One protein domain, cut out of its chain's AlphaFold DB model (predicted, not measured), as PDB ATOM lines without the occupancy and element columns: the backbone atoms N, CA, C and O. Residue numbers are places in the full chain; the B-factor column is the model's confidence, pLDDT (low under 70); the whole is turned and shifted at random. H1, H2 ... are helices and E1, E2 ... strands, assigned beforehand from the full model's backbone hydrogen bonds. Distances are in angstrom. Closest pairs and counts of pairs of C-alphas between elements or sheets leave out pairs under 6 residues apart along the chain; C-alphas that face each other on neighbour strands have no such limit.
ATOM      1  N   LYS A  14      -9.453  27.733 -34.411       92.44
ATOM      2  CA  LYS A  14      -9.972  27.674 -33.047       92.44
ATOM      3  C   LYS A  14     -11.492  27.780 -33.029       92.44
ATOM      4  O   LYS A  14     -12.103  28.492 -33.822       92.44
ATOM      5  N   PHE A  15     -12.110  27.079 -32.084       94.31
ATOM      6  CA  PHE A  15     -13.551  27.129 -31.863       94.31
ATOM      7  C   PHE A  15     -13.856  27.793 -30.520       94.31
ATOM      8  O   PHE A  15     -13.511  27.264 -29.467       94.31
ATOM      9  N   TYR A  16     -14.540  28.935 -30.571       95.94
ATOM     10  CA  TYR A  16     -14.923  29.724 -29.396       95.94
ATOM     11  C   TYR A  16     -16.419  29.617 -29.091       95.94
ATOM     12  O   TYR A  16     -17.007  30.540 -28.531       95.94
ATOM     13  N   GLY A  17     -17.053  28.517 -29.490       96.44
ATOM     14  CA  GLY A  17     -18.498  28.343 -29.386       96.44
ATOM     15  C   GLY A  17     -19.270  28.852 -30.609       96.44
ATOM     16  O   GLY A  17     -18.732  29.519 -31.495       96.44
ATOM     17  N   SER A  18     -20.555  28.500 -30.673       96.12
ATOM     18  CA  SER A  18     -21.474  28.828 -31.772       96.12
ATOM     19  C   SER A  18     -21.982  30.269 -31.739       96.12
ATOM     20  O   SER A  18     -22.529  30.735 -32.733       96.12
ATOM     21  N   GLY A  19     -21.806  30.984 -30.625       96.00
ATOM     22  CA  GLY A  19     -22.432  32.280 -30.358       96.00
ATOM     23  C   GLY A  19     -21.933  33.465 -31.183       96.00
ATOM     24  O   GLY A  19     -22.629  34.479 -31.288       96.00
ATOM     25  N   LEU A  20     -20.736  33.361 -31.763       95.88
ATOM     26  CA  LEU A  20     -20.112  34.418 -32.555       95.88
ATOM     27  C   LEU A  20     -19.398  33.812 -33.767       95.88
ATOM     28  O   LEU A  20     -18.408  33.106 -33.628       95.88
ATOM     29  N   SER A  21     -19.882  34.131 -34.962       94.25
ATOM     30  CA  SER A  21     -19.306  33.683 -36.232       94.25
ATOM     31  C   SER A  21     -18.249  34.646 -36.779       94.25
ATOM     32  O   SER A  21     -17.406  34.254 -37.582       94.25
ATOM     33  N   LYS A  22     -18.305  35.926 -36.383       93.56
ATOM     34  CA  LYS A  22     -17.415  36.967 -36.906       93.56
ATOM     35  C   LYS A  22     -17.246  38.116 -35.926       93.56
ATOM     36  O   LYS A  22     -18.231  38.651 -35.416       93.56
ATOM     37  N   LEU A  23     -16.007  38.569 -35.774       94.19
ATOM     38  CA  LEU A  23     -15.667  39.841 -35.150       94.19
ATOM     39  C   LEU A  23     -15.039  40.764 -36.197       94.19
ATOM     40  O   LEU A  23     -14.082  40.392 -36.867       94.19
ATOM     41  N   VAL A  24     -15.565  41.978 -36.319       94.44
ATOM     42  CA  VAL A  24     -15.011  43.036 -37.166       94.44
ATOM     43  C   VAL A  24     -14.597  44.197 -36.281       94.44
ATOM     44  O   VAL A  24     -15.423  44.783 -35.577       94.44
ATOM     45  N   ILE A  25     -13.313  44.535 -36.346       94.62
ATOM     46  CA  ILE A  25     -12.712  45.644 -35.610       94.62
ATOM     47  C   ILE A  25     -12.386  46.751 -36.605       94.62
ATOM     48  O   ILE A  25     -11.694  46.516 -37.593       94.62
ATOM     49  N   VAL A  26     -12.871  47.961 -36.341       94.62
ATOM     50  CA  VAL A  26     -12.537  49.149 -37.132       94.62
ATOM     51  C   VAL A  26     -11.705  50.081 -36.267       94.62
ATOM     52  O   VAL A  26     -12.197  50.628 -35.283       94.62
ATOM     53  N   LEU A  27     -10.438  50.278 -36.631       95.12
ATOM     54  CA  LEU A  27      -9.581  51.248 -35.957       95.12
ATOM     55  C   LEU A  27     -10.021  52.660 -36.348       95.12
ATOM     56  O   LEU A  27      -9.996  53.025 -37.524       95.12
ATOM     57  N   MET A  28     -10.436  53.455 -35.364       94.38
ATOM     58  CA  MET A  28     -10.930  54.808 -35.580       94.38
ATOM     59  C   MET A  28     -10.045  55.816 -34.861       94.38
ATOM     60  O   MET A  28     -10.032  55.877 -33.639       94.38
ATOM     61  N   CYS A  29      -9.329  56.633 -35.627       94.25
ATOM     62  CA  CYS A  29      -8.481  57.707 -35.120       94.25
ATOM     63  C   CYS A  29      -8.983  59.036 -35.686       94.25
ATOM     64  O   CYS A  29      -8.958  59.246 -36.902       94.25
ATOM     65  N   ARG A  30      -9.507  59.912 -34.826       88.62
ATOM     66  CA  ARG A  30     -10.127  61.186 -35.222       88.62
ATOM     67  C   ARG A  30      -9.865  62.261 -34.175       88.62
ATOM     68  O   ARG A  30      -9.661  61.946 -33.005       88.62
ATOM     69  N   LEU A  31      -9.919  63.518 -34.616       90.94
ATOM     70  CA  LEU A  31      -9.869  64.677 -33.731       90.94
ATOM     71  C   LEU A  31     -11.003  64.602 -32.692       90.94
ATOM     72  O   LEU A  31     -12.151  64.360 -33.090       90.94
ATOM     73  N   PRO A  32     -10.714  64.818 -31.395       85.19
ATOM     74  CA  PRO A  32     -11.724  64.783 -30.337       85.19
ATOM     75  C   PRO A  32     -12.878  65.766 -30.562       85.19
ATOM     76  O   PRO A  32     -14.013  65.458 -30.207       85.19
ATOM     77  N   GLU A  33     -12.620  66.914 -31.204       90.25
ATOM     78  CA  GLU A  33     -13.644  67.942 -31.458       90.25
ATOM     79  C   GLU A  33     -14.793  67.467 -32.363       90.25
ATOM     80  O   GLU A  33     -15.837  68.112 -32.423       90.25
ATOM     81  N   LEU A  34     -14.620  66.349 -33.077       89.88
ATOM     82  CA  LEU A  34     -15.650  65.796 -33.958       89.88
ATOM     83  C   LEU A  34     -16.727  64.985 -33.206       89.88
ATOM     84  O   LEU A  34     -17.672  64.530 -33.846       89.88
ATOM     85  N   ASP A  35     -16.580  64.779 -31.887       84.50
ATOM     86  CA  ASP A  35     -17.526  64.081 -30.987       84.50
ATOM     87  C   ASP A  35     -18.057  62.740 -31.541       84.50
ATOM     88  O   ASP A  35     -19.234  62.376 -31.440       84.50
ATOM     89  N   PHE A  36     -17.170  61.976 -32.188       86.94
ATOM     90  CA  PHE A  36     -17.524  60.674 -32.742       86.94
ATOM     91  C   PHE A  36     -17.775  59.665 -31.624       86.94
ATOM     92  O   PHE A  36     -16.914  59.388 -30.789       86.94
ATOM     93  N   LYS A  37     -18.945  59.031 -31.671       88.94
ATOM     94  CA  LYS A  37     -19.307  57.962 -30.740       88.94
ATOM     95  C   LYS A  37     -18.832  56.612 -31.265       88.94
ATOM     96  O   LYS A  37     -19.096  56.266 -32.417       88.94
ATOM     97  N   LYS A  38     -18.202  55.824 -30.387       92.75
ATOM     98  CA  LYS A  38     -17.861  54.414 -30.634       92.75
ATOM     99  C   LYS A  38     -19.111  53.654 -31.077       92.75
ATOM    100  O   LYS A  38     -20.109  53.630 -30.351       92.75
ATOM    101  N   ARG A  39     -19.069  52.994 -32.236       94.81
ATOM    102  CA  ARG A  39     -20.164  52.123 -32.683       94.81
ATOM    103  C   ARG A  39     -19.888  50.689 -32.272       94.81
ATOM    104  O   ARG A  39     -18.803  50.160 -32.498       94.81
ATOM    105  N   VAL A  40     -20.904  50.050 -31.702       96.56
ATOM    106  CA  VAL A  40     -20.893  48.625 -31.364       96.56
ATOM    107  C   VAL A  40     -22.202  48.012 -31.835       96.56
ATOM    108  O   VAL A  40     -23.277  48.376 -31.353       96.56
ATOM    109  N   ARG A  41     -22.132  47.055 -32.758       96.19
ATOM    110  CA  ARG A  41     -23.305  46.384 -33.327       96.19
ATOM    111  C   ARG A  41     -23.129  44.878 -33.263       96.19
ATOM    112  O   ARG A  41     -22.166  44.352 -33.798       96.19
ATOM    113  N   PHE A  42     -24.106  44.190 -32.680       96.38
ATOM    114  CA  PHE A  42     -24.189  42.732 -32.726       96.38
ATOM    115  C   PHE A  42     -25.406  42.308 -33.550       96.38
ATOM    116  O   PHE A  42     -26.533  42.704 -33.246       96.38
ATOM    117  N   SER A  43     -25.181  41.528 -34.603       95.31
ATOM    118  CA  SER A  43     -26.227  40.934 -35.431       95.31
ATOM    119  C   SER A  43     -26.567  39.549 -34.896       95.31
ATOM    120  O   SER A  43     -25.838  38.604 -35.159       95.31
ATOM    121  N   LYS A  44     -27.694  39.397 -34.189       92.38
ATOM    122  CA  LYS A  44     -28.141  38.080 -33.689       92.38
ATOM    123  C   LYS A  44     -28.453  37.084 -34.809       92.38
ATOM    124  O   LYS A  44     -28.286  35.891 -34.620       92.38
ATOM    125  N   LYS A  45     -28.910  37.572 -35.968       94.62
ATOM    126  CA  LYS A  45     -29.248  36.726 -37.124       94.62
ATOM    127  C   LYS A  45     -28.010  36.039 -37.703       94.62
ATOM    128  O   LYS A  45     -28.083  34.876 -38.068       94.62
ATOM    129  N   ASN A  46     -26.909  36.780 -37.810       95.75
ATOM    130  CA  ASN A  46     -25.679  36.290 -38.436       95.75
ATOM    131  C   ASN A  46     -24.610  35.890 -37.409       95.75
ATOM    132  O   ASN A  46     -23.596  35.315 -37.786       95.75
ATOM    133  N   LEU A  47     -24.824  36.226 -36.133       96.12
ATOM    134  CA  LEU A  47     -23.872  36.075 -35.033       96.12
ATOM    135  C   LEU A  47     -22.579  36.870 -35.270       96.12
ATOM    136  O   LEU A  47     -21.482  36.386 -35.038       96.12
ATOM    137  N   GLU A  48     -22.708  38.113 -35.741       96.56
ATOM    138  CA  GLU A  48     -21.569  38.969 -36.105       96.56
ATOM    139  C   GLU A  48     -21.484  40.189 -35.183       96.56
ATOM    140  O   GLU A  48     -22.468  40.919 -35.016       96.56
ATOM    141  N   LEU A  49     -20.304  40.443 -34.620       96.12
ATOM    142  CA  LEU A  49     -20.002  41.609 -33.797       96.12
ATOM    143  C   LEU A  49     -19.122  42.587 -34.577       96.12
ATOM    144  O   LEU A  49     -18.061  42.231 -35.073       96.12
ATOM    145  N   TYR A  50     -19.551  43.840 -34.637       96.81
ATOM    146  CA  TYR A  50     -18.807  44.958 -35.200       96.81
ATOM    147  C   TYR A  50     -18.516  45.940 -34.074       96.81
ATOM    148  O   TYR A  50     -19.446  46.356 -33.375       96.81
ATOM    149  N   SER A  51     -17.257  46.327 -33.906       96.25
ATOM    150  CA  SER A  51     -16.867  47.351 -32.942       96.25
ATOM    151  C   SER A  51     -15.839  48.293 -33.542       96.25
ATOM    152  O   SER A  51     -14.825  47.859 -34.086       96.25
ATOM    153  N   ASP A  52     -16.070  49.588 -33.364       96.81
ATOM    154  CA  ASP A  52     -14.998  50.564 -33.491       96.81
ATOM    155  C   ASP A  52     -14.047  50.418 -32.280       96.81
ATOM    156  O   ASP A  52     -14.492  50.141 -31.159       96.81
ATOM    157  N   VAL A  53     -12.748  50.607 -32.507       96.62
ATOM    158  CA  VAL A  53     -11.726  50.820 -31.473       96.62
ATOM    159  C   VAL A  53     -11.249  52.255 -31.621       96.62
ATOM    160  O   VAL A  53     -10.658  52.621 -32.637       96.62
ATOM    161  N   MET A  54     -11.562  53.080 -30.625       95.75
ATOM    162  CA  MET A  54     -11.269  54.510 -30.650       95.75
ATOM    163  C   MET A  54      -9.821  54.737 -30.223       95.75
ATOM    164  O   MET A  54      -9.449  54.409 -29.101       95.75
ATOM    165  N   LEU A  55      -9.010  55.295 -31.111       96.50
ATOM    166  CA  LEU A  55      -7.605  55.607 -30.880       96.50
ATOM    167  C   LEU A  55      -7.452  57.111 -30.637       96.50
ATOM    168  O   LEU A  55      -8.033  57.922 -31.363       96.50
ATOM    169  N   SER A  56      -6.645  57.484 -29.645       95.06
ATOM    170  CA  SER A  56      -6.300  58.883 -29.384       95.06
ATOM    171  C   SER A  56      -5.516  59.469 -30.554       95.06
ATOM    172  O   SER A  56      -4.422  59.003 -30.873       95.06
ATOM    173  N   TYR A  57      -6.061  60.517 -31.173       94.56
ATOM    174  CA  TYR A  57      -5.389  61.228 -32.259       94.56
ATOM    175  C   TYR A  57      -4.033  61.788 -31.829       94.56
ATOM    176  O   TYR A  57      -3.055  61.643 -32.556       94.56
ATOM    177  N   GLU A  58      -3.966  62.372 -30.633       93.81
ATOM    178  CA  GLU A  58      -2.739  62.969 -30.109       93.81
ATOM    179  C   GLU A  58      -1.618  61.929 -29.991       93.81
ATOM    180  O   GLU A  58      -0.536  62.120 -30.546       93.81
ATOM    181  N   VAL A  59      -1.918  60.780 -29.374       94.69
ATOM    182  CA  VAL A  59      -0.971  59.660 -29.250       94.69
ATOM    183  C   VAL A  59      -0.553  59.169 -30.635       94.69
ATOM    184  O   VAL A  59       0.631  59.044 -30.934       94.69
ATOM    185  N   MET A  60      -1.518  58.958 -31.533       94.19
ATOM    186  CA  MET A  60      -1.229  58.448 -32.872       94.19
ATOM    187  C   MET A  60      -0.385  59.401 -33.724       94.19
ATOM    188  O   MET A  60       0.309  58.927 -34.617       94.19
ATOM    189  N   VAL A  61      -0.414  60.715 -33.486       94.38
ATOM    190  CA  VAL A  61       0.413  61.686 -34.222       94.38
ATOM    191  C   VAL A  61       1.794  61.843 -33.588       94.38
ATOM    192  O   VAL A  61       2.788  61.869 -34.316       94.38
ATOM    193  N   GLN A  62       1.877  61.918 -32.260       94.69
ATOM    194  CA  GLN A  62       3.111  62.265 -31.547       94.69
ATOM    195  C   GLN A  62       4.044  61.069 -31.304       94.69
ATOM    196  O   GLN A  62       5.252  61.245 -31.165       94.69
ATOM    197  N   SER A  63       3.507  59.851 -31.254       92.56
ATOM    198  CA  SER A  63       4.274  58.659 -30.895       92.56
ATOM    199  C   SER A  63       5.089  58.089 -32.057       92.56
ATOM    200  O   SER A  63       4.720  58.227 -33.229       92.56
ATOM    201  N   SER A  64       6.175  57.380 -31.727       90.50
ATOM    202  CA  SER A  64       6.924  56.567 -32.690       90.50
ATOM    203  C   SER A  64       6.058  55.422 -33.233       90.50
ATOM    204  O   SER A  64       5.050  55.058 -32.631       90.50
ATOM    205  N   MET A  65       6.441  54.805 -34.354       87.69
ATOM    206  CA  MET A  65       5.673  53.673 -34.896       87.69
ATOM    207  C   MET A  65       5.578  52.499 -33.907       87.69
ATOM    208  O   MET A  65       4.516  51.895 -33.766       87.69
ATOM    209  N   ARG A  66       6.663  52.223 -33.173       87.62
ATOM    210  CA  ARG A  66       6.691  51.199 -32.123       87.62
ATOM    211  C   ARG A  66       5.652  51.491 -31.039       87.62
ATOM    212  O   ARG A  66       4.856  50.620 -30.698       87.62
ATOM    213  N   ASP A  67       5.629  52.724 -30.547       91.31
ATOM    214  CA  ASP A  67       4.697  53.149 -29.499       91.31
ATOM    215  C   ASP A  67       3.248  53.174 -30.002       91.31
ATOM    216  O   ASP A  67       2.334  52.810 -29.265       91.31
ATOM    217  N   ARG A  68       3.021  53.524 -31.277       93.12
ATOM    218  CA  ARG A  68       1.693  53.442 -31.908       93.12
ATOM    219  C   ARG A  68       1.175  52.011 -31.941       93.12
ATOM    220  O   ARG A  68       0.009  51.796 -31.642       93.12
ATOM    221  N   ILE A  69       2.010  51.038 -32.297       92.56
ATOM    222  CA  ILE A  69       1.595  49.629 -32.360       92.56
ATOM    223  C   ILE A  69       1.291  49.085 -30.967       92.56
ATOM    224  O   ILE A  69       0.256  48.445 -30.790       92.56
ATOM    225  N   LEU A  70       2.128  49.408 -29.977       93.88
ATOM    226  CA  LEU A  70       1.859  49.108 -28.568       93.88
ATOM    227  C   LEU A  70       0.514  49.692 -28.123       93.88
ATOM    228  O   LEU A  70      -0.320  48.980 -27.568       93.88
ATOM    229  N   TYR A  71       0.280  50.969 -28.426       95.94
ATOM    230  CA  TYR A  71      -0.961  51.653 -28.091       95.94
ATOM    231  C   TYR A  71      -2.179  51.038 -28.791       95.94
ATOM    232  O   TYR A  71      -3.197  50.789 -28.154       95.94
ATOM    233  N   VAL A  72      -2.091  50.749 -30.092       96.19
ATOM    234  CA  VAL A  72      -3.185  50.118 -30.846       96.19
ATOM    235  C   VAL A  72      -3.512  48.741 -30.276       96.19
ATOM    236  O   VAL A  72      -4.687  48.447 -30.065       96.19
ATOM    237  N   ALA A  73      -2.502  47.913 -29.999       96.31
ATOM    238  CA  ALA A  73      -2.702  46.593 -29.412       96.31
ATOM    239  C   ALA A  73      -3.396  46.679 -28.044       96.31
ATOM    240  O   ALA A  73      -4.390  45.991 -27.809       96.31
ATOM    241  N   ASP A  74      -2.937  47.585 -27.180       97.31
ATOM    242  CA  ASP A  74      -3.550  47.837 -25.878       97.31
ATOM    243  C   ASP A  74      -5.014  48.292 -26.009       97.31
ATOM    244  O   ASP A  74      -5.913  47.728 -25.383       97.31
ATOM    245  N   GLN A  75      -5.292  49.243 -26.906       97.88
ATOM    246  CA  GLN A  75      -6.648  49.745 -27.123       97.88
ATOM    247  C   GLN A  75      -7.590  48.699 -27.718       97.88
ATOM    248  O   GLN A  75      -8.761  48.663 -27.333       97.88
ATOM    249  N   ILE A  76      -7.109  47.826 -28.607       97.75
ATOM    250  CA  ILE A  76      -7.893  46.677 -29.072       97.75
ATOM    251  C   ILE A  76      -8.228  45.781 -27.879       97.75
ATOM    252  O   ILE A  76      -9.404  45.496 -27.650       97.75
ATOM    253  N   ASN A  77      -7.225  45.375 -27.096       97.75
ATOM    254  CA  ASN A  77      -7.420  44.467 -25.971       97.75
ATOM    255  C   ASN A  77      -8.435  45.028 -24.959       97.75
ATOM    256  O   ASN A  77      -9.406  44.352 -24.627       97.75
ATOM    257  N   ILE A  78      -8.272  46.283 -24.531       97.94
ATOM    258  CA  ILE A  78      -9.166  46.944 -23.569       97.94
ATOM    259  C   ILE A  78     -10.587  47.062 -24.127       97.94
ATOM    260  O   ILE A  78     -11.558  46.637 -23.496       97.94
ATOM    261  N   GLN A  79     -10.732  47.651 -25.316       97.88
ATOM    262  CA  GLN A  79     -12.046  48.045 -25.818       97.88
ATOM    263  C   GLN A  79     -12.864  46.871 -26.351       97.88
ATOM    264  O   GLN A  79     -14.096  46.946 -26.315       97.88
ATOM    265  N   ILE A  80     -12.217  45.818 -26.855       97.31
ATOM    266  CA  ILE A  80     -12.894  44.592 -27.290       97.31
ATOM    267  C   ILE A  80     -13.239  43.712 -26.092       97.31
ATOM    268  O   ILE A  80     -14.352  43.189 -26.057       97.31
ATOM    269  N   SER A  81     -12.366  43.623 -25.080       96.88
ATOM    270  CA  SER A  81     -12.691  42.936 -23.821       96.88
ATOM    271  C   SER A  81     -13.943  43.516 -23.179       96.88
ATOM    272  O   SER A  81     -14.868  42.772 -22.851       96.88
ATOM    273  N   ASP A  82     -14.022  44.844 -23.070       97.25
ATOM    274  CA  ASP A  82     -15.207  45.527 -22.546       97.25
ATOM    275  C   ASP A  82     -16.472  45.184 -23.353       97.25
ATOM    276  O   ASP A  82     -17.500  44.808 -22.791       97.25
ATOM    277  N   VAL A  83     -16.394  45.225 -24.687       96.69
ATOM    278  CA  VAL A  83     -17.540  44.905 -25.549       96.69
ATOM    279  C   VAL A  83     -17.993  43.457 -25.380       96.69
ATOM    280  O   VAL A  83     -19.192  43.218 -25.228       96.69
ATOM    281  N   ILE A  84     -17.072  42.493 -25.411       95.94
ATOM    282  CA  ILE A  84     -17.399  41.066 -25.305       95.94
ATOM    283  C   ILE A  84     -18.018  40.759 -23.938       95.94
ATOM    284  O   ILE A  84     -19.091  40.149 -23.876       95.94
ATOM    285  N   ASN A  85     -17.416  41.269 -22.861       94.56
ATOM    286  CA  ASN A  85     -17.908  41.074 -21.498       94.56
ATOM    287  C   ASN A  85     -19.293  41.707 -21.289       94.56
ATOM    288  O   ASN A  85     -20.168  41.099 -20.668       94.56
ATOM    289  N   ASN A  86     -19.534  42.892 -21.859       94.81
ATOM    290  CA  ASN A  86     -20.819  43.582 -21.735       94.81
ATOM    291  C   ASN A  86     -21.923  42.966 -22.605       94.81
ATOM    292  O   ASN A  86     -23.095  42.996 -22.223       94.81
ATOM    293  N   LYS A  87     -21.590  42.407 -23.777       90.06
ATOM    294  CA  LYS A  87     -22.590  41.812 -24.678       90.06
ATOM    295  C   LYS A  87     -23.141  40.480 -24.182       90.06
ATOM    296  O   LYS A  87     -24.267  40.164 -24.564       90.06
ATOM    297  N   LYS A  88     -22.389  39.735 -23.358       86.44
ATOM    298  CA  LYS A  88     -22.781  38.415 -22.823       86.44
ATOM    299  C   LYS A  88     -23.356  37.508 -23.917       86.44
ATOM    300  O   LYS A  88     -24.507  37.076 -23.854       86.44
ATOM    301  N   ILE A  89     -22.571  37.305 -24.973       94.19
ATOM    302  CA  ILE A  89     -22.987  36.545 -26.154       94.19
ATOM    303  C   ILE A  89     -23.206  35.083 -25.740       94.19
ATOM    304  O   ILE A  89     -22.306  34.443 -25.206       94.19
ATOM    305  N   HIS A  90     -24.425  34.581 -25.937       93.94
ATOM    306  CA  HIS A  90     -24.786  33.208 -25.585       93.94
ATOM    307  C   HIS A  90     -24.000  32.210 -26.440       93.94
ATOM    308  O   HIS A  90     -23.826  32.464 -27.627       93.94
ATOM    309  N   GLU A  91     -23.548  31.102 -25.845       95.94
ATOM    310  CA  GLU A  91     -22.727  30.067 -26.503       95.94
ATOM    311  C   GLU A  91     -21.409  30.585 -27.104       95.94
ATOM    312  O   GLU A  91     -20.895  30.016 -28.064       95.94
ATOM    313  N   PHE A  92     -20.860  31.676 -26.567       97.25
ATOM    314  CA  PHE A  92     -19.540  32.174 -26.939       97.25
ATOM    315  C   PHE A  92     -18.585  32.110 -25.743       97.25
ATOM    316  O   PHE A  92     -18.835  32.711 -24.696       97.25
ATOM    317  N   GLU A  93     -17.464  31.420 -25.927       97.12
ATOM    318  CA  GLU A  93     -16.393  31.222 -24.947       97.12
ATOM    319  C   GLU A  93     -15.492  32.465 -24.863       97.12
ATOM    320  O   GLU A  93     -14.302  32.446 -25.189       97.12
ATOM    321  N   GLY A  94     -16.081  33.585 -24.431       95.88
ATOM    322  CA  GLY A  94     -15.433  34.898 -24.447       95.88
ATOM    323  C   GLY A  94     -14.136  34.967 -23.640       95.88
ATOM    324  O   GLY A  94     -13.208  35.650 -24.054       95.88
ATOM    325  N   VAL A  95     -14.027  34.228 -22.531       96.31
ATOM    326  CA  VAL A  95     -12.799  34.195 -21.714       96.31
ATOM    327  C   VAL A  95     -11.631  33.585 -22.491       96.31
ATOM    328  O   VAL A  95     -10.541  34.152 -22.501       96.31
ATOM    329  N   ILE A  96     -11.862  32.459 -23.173       96.69
ATOM    330  CA  ILE A  96     -10.831  31.777 -23.967       96.69
ATOM    331  C   ILE A  96     -10.434  32.660 -25.153       96.69
ATOM    332  O   ILE A  96      -9.249  32.898 -25.374       96.69
ATOM    333  N   PHE A  97     -11.424  33.219 -25.856       96.56
ATOM    334  CA  PHE A  97     -11.182  34.132 -26.970       96.56
ATOM    335  C   PHE A  97     -10.350  35.355 -26.563       96.56
ATOM    336  O   PHE A  97      -9.422  35.728 -27.275       96.56
ATOM    337  N   LEU A  98     -10.663  35.992 -25.431       96.81
ATOM    338  CA  LEU A  98      -9.952  37.193 -24.983       96.81
ATOM    339  C   LEU A  98      -8.508  36.901 -24.558       96.81
ATOM    340  O   LEU A  98      -7.627  37.718 -24.826       96.81
ATOM    341  N   ASN A  99      -8.247  35.738 -23.958       97.62
ATOM    342  CA  ASN A  99      -6.880  35.309 -23.659       97.62
ATOM    343  C   ASN A  99      -6.066  35.114 -24.943       97.62
ATOM    344  O   ASN A  99      -4.964  35.646 -25.062       97.62
ATOM    345  N   ASP A 100      -6.645  34.424 -25.924       96.38
ATOM    346  CA  ASP A 100      -6.024  34.211 -27.231       96.38
ATOM    347  C   ASP A 100      -5.801  35.523 -27.993       96.38
ATOM    348  O   ASP A 100      -4.760  35.708 -28.623       96.38
ATOM    349  N   LEU A 101      -6.760  36.451 -27.924       95.50
ATOM    350  CA  LEU A 101      -6.629  37.782 -28.510       95.50
ATOM    351  C   LEU A 101      -5.448  38.532 -27.901       95.50
ATOM    352  O   LEU A 101      -4.643  39.101 -28.637       95.50
ATOM    353  N   LYS A 102      -5.327  38.511 -26.572       96.00
ATOM    354  CA  LYS A 102      -4.212  39.147 -25.878       96.00
ATOM    355  C   LYS A 102      -2.872  38.535 -26.287       96.00
ATOM    356  O   LYS A 102      -1.959  39.281 -26.629       96.00
ATOM    357  N   GLU A 103      -2.761  37.210 -26.295       94.69
ATOM    358  CA  GLU A 103      -1.532  36.522 -26.704       94.69
ATOM    359  C   GLU A 103      -1.149  36.859 -28.152       94.69
ATOM    360  O   GLU A 103       0.004  37.181 -28.444       94.69
ATOM    361  N   TRP A 104      -2.126  36.851 -29.061       93.19
ATOM    362  CA  TRP A 104      -1.914  37.183 -30.468       93.19
ATOM    363  C   TRP A 104      -1.449  38.634 -30.668       93.19
ATOM    364  O   TRP A 104      -0.560  38.897 -31.487       93.19
ATOM    365  N   LEU A 105      -2.016  39.576 -29.909       92.94
ATOM    366  CA  LEU A 105      -1.607  40.982 -29.910       92.94
ATOM    367  C   LEU A 105      -0.192  41.155 -29.349       92.94
ATOM    368  O   LEU A 105       0.638  41.793 -29.995       92.94
ATOM    369  N   ASP A 106       0.106  40.549 -28.198       91.81
ATOM    370  CA  ASP A 106       1.424  40.623 -27.558       91.81
ATOM    371  C   ASP A 106       2.511  40.055 -28.491       91.81
ATOM    372  O   ASP A 106       3.544  40.691 -28.718       91.81
ATOM    373  N   LYS A 107       2.249  38.907 -29.131       90.12
ATOM    374  CA  LYS A 107       3.144  38.320 -30.139       90.12
ATOM    375  C   LYS A 107       3.322  39.234 -31.351       90.12
ATOM    376  O   LYS A 107       4.441  39.432 -31.816       90.12
ATOM    377  N   THR A 108       2.234  39.832 -31.838       86.06
ATOM    378  CA  THR A 108       2.271  40.771 -32.970       86.06
ATOM    379  C   THR A 108       3.154  41.980 -32.684       86.06
ATOM    380  O   THR A 108       3.909  42.396 -33.562       86.06
ATOM    381  N   VAL A 109       3.081  42.519 -31.468       86.88
ATOM    382  CA  VAL A 109       3.907  43.639 -31.009       86.88
ATOM    383  C   VAL A 109       5.379  43.236 -30.892       86.88
ATOM    384  O   VAL A 109       6.246  43.995 -31.313       86.88
ATOM    385  N   VAL A 110       5.676  42.065 -30.318       84.62
ATOM    386  CA  VAL A 110       7.059  41.586 -30.126       84.62
ATOM    387  C   VAL A 110       7.752  41.313 -31.457       84.62
ATOM    388  O   VAL A 110       8.917  41.661 -31.627       84.62
ATOM    389  N   GLU A 111       7.037  40.705 -32.401       82.94
ATOM    390  CA  GLU A 111       7.554  40.381 -33.734       82.94
ATOM    391  C   GLU A 111       7.637  41.601 -34.658       82.94
ATOM    392  O   GLU A 111       8.163  41.492 -35.764       82.94
ATOM    393  N   TYR A 112       7.117  42.758 -34.239       76.94
ATOM    394  CA  TYR A 112       7.239  43.981 -35.013       76.94
ATOM    395  C   TYR A 112       8.691  44.483 -34.990       76.94
ATOM    396  O   TYR A 112       9.178  45.014 -33.991       76.94
TER     397      TYR A 112
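AT A GLANCE: This is residues 14 to 112 of the 122 residues of an uncharacterized protein of Xanthomonas campestris (UniProt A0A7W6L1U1). Reading from the first residue, you meet a narrow three-stranded sheet, E1, E3 and E2, with the long helix H2 packed slantwise over one face; H3 folds back side by side with H2, off the sheet, and short H1 follows the end of E3. These are two layers, with helices H1 and H2 on one face of the sheet. The 99 printed residues include three named strands, then three named helices, in the order E1 E2 E3 H1 H2 H3; the sheet, order E1 E3 E2, and the class are both mixed. The whole is compact but flat, with a radius of gyration of the C-alphas of 14.5 A and spans of 42 by 34 by 17 A.

HOW THE PARTS SIT: Start at edge strand E1, residues 22 to 30: it is parallel to inner strand E3, residues 48 to 56, at 23 degrees, with N 26 and O 51 within hydrogen-bond range at 3.0 A. Edge strand E2, residues 40 to 43, is antiparallel to E3 at 171 degrees in a hairpin, with N 41 and O 50 within range at 2.8 A. H1, residues 57 to 62, is on the sheet; its closest C-alphas to E1 are Tyr 57 and Cys 29, 5.5 A. H2, residues 65 to 87, is over E1, E3 and E2 at a height over the sheet of 7.8 A; its closest C-alphas to E3 are Ile 76 and Val 53, 6.1 A. H3, residues 94 to 110, touches H2 in a helical hairpin, opposite ways at a shallow tilt of 3 degrees, the closest C-alphas being Ala 73 and Leu 105, 5.7 A. In H1, H2 and H3 every O i to N i+4 pair is within hydrogen-bond range.

IN THESE COORDINATES: Find C-alpha 22 at (-17.415, 36.967, -36.906), where E1 begins its 25.3 A; E3 runs 26.0 A. From C-alpha 65 at (5.673, 53.673, -34.896) H2 runs 32.3 A, and H3 runs 24.1 A to C-alpha 110 at (7.059, 41.586, -30.126).

THE WHOLE: The two C-alphas farthest apart, Lys 45 and Gln 62, are 41.6 A apart. The printed part has no cut and no long link, and no printed residue is under 70 in pLDDT.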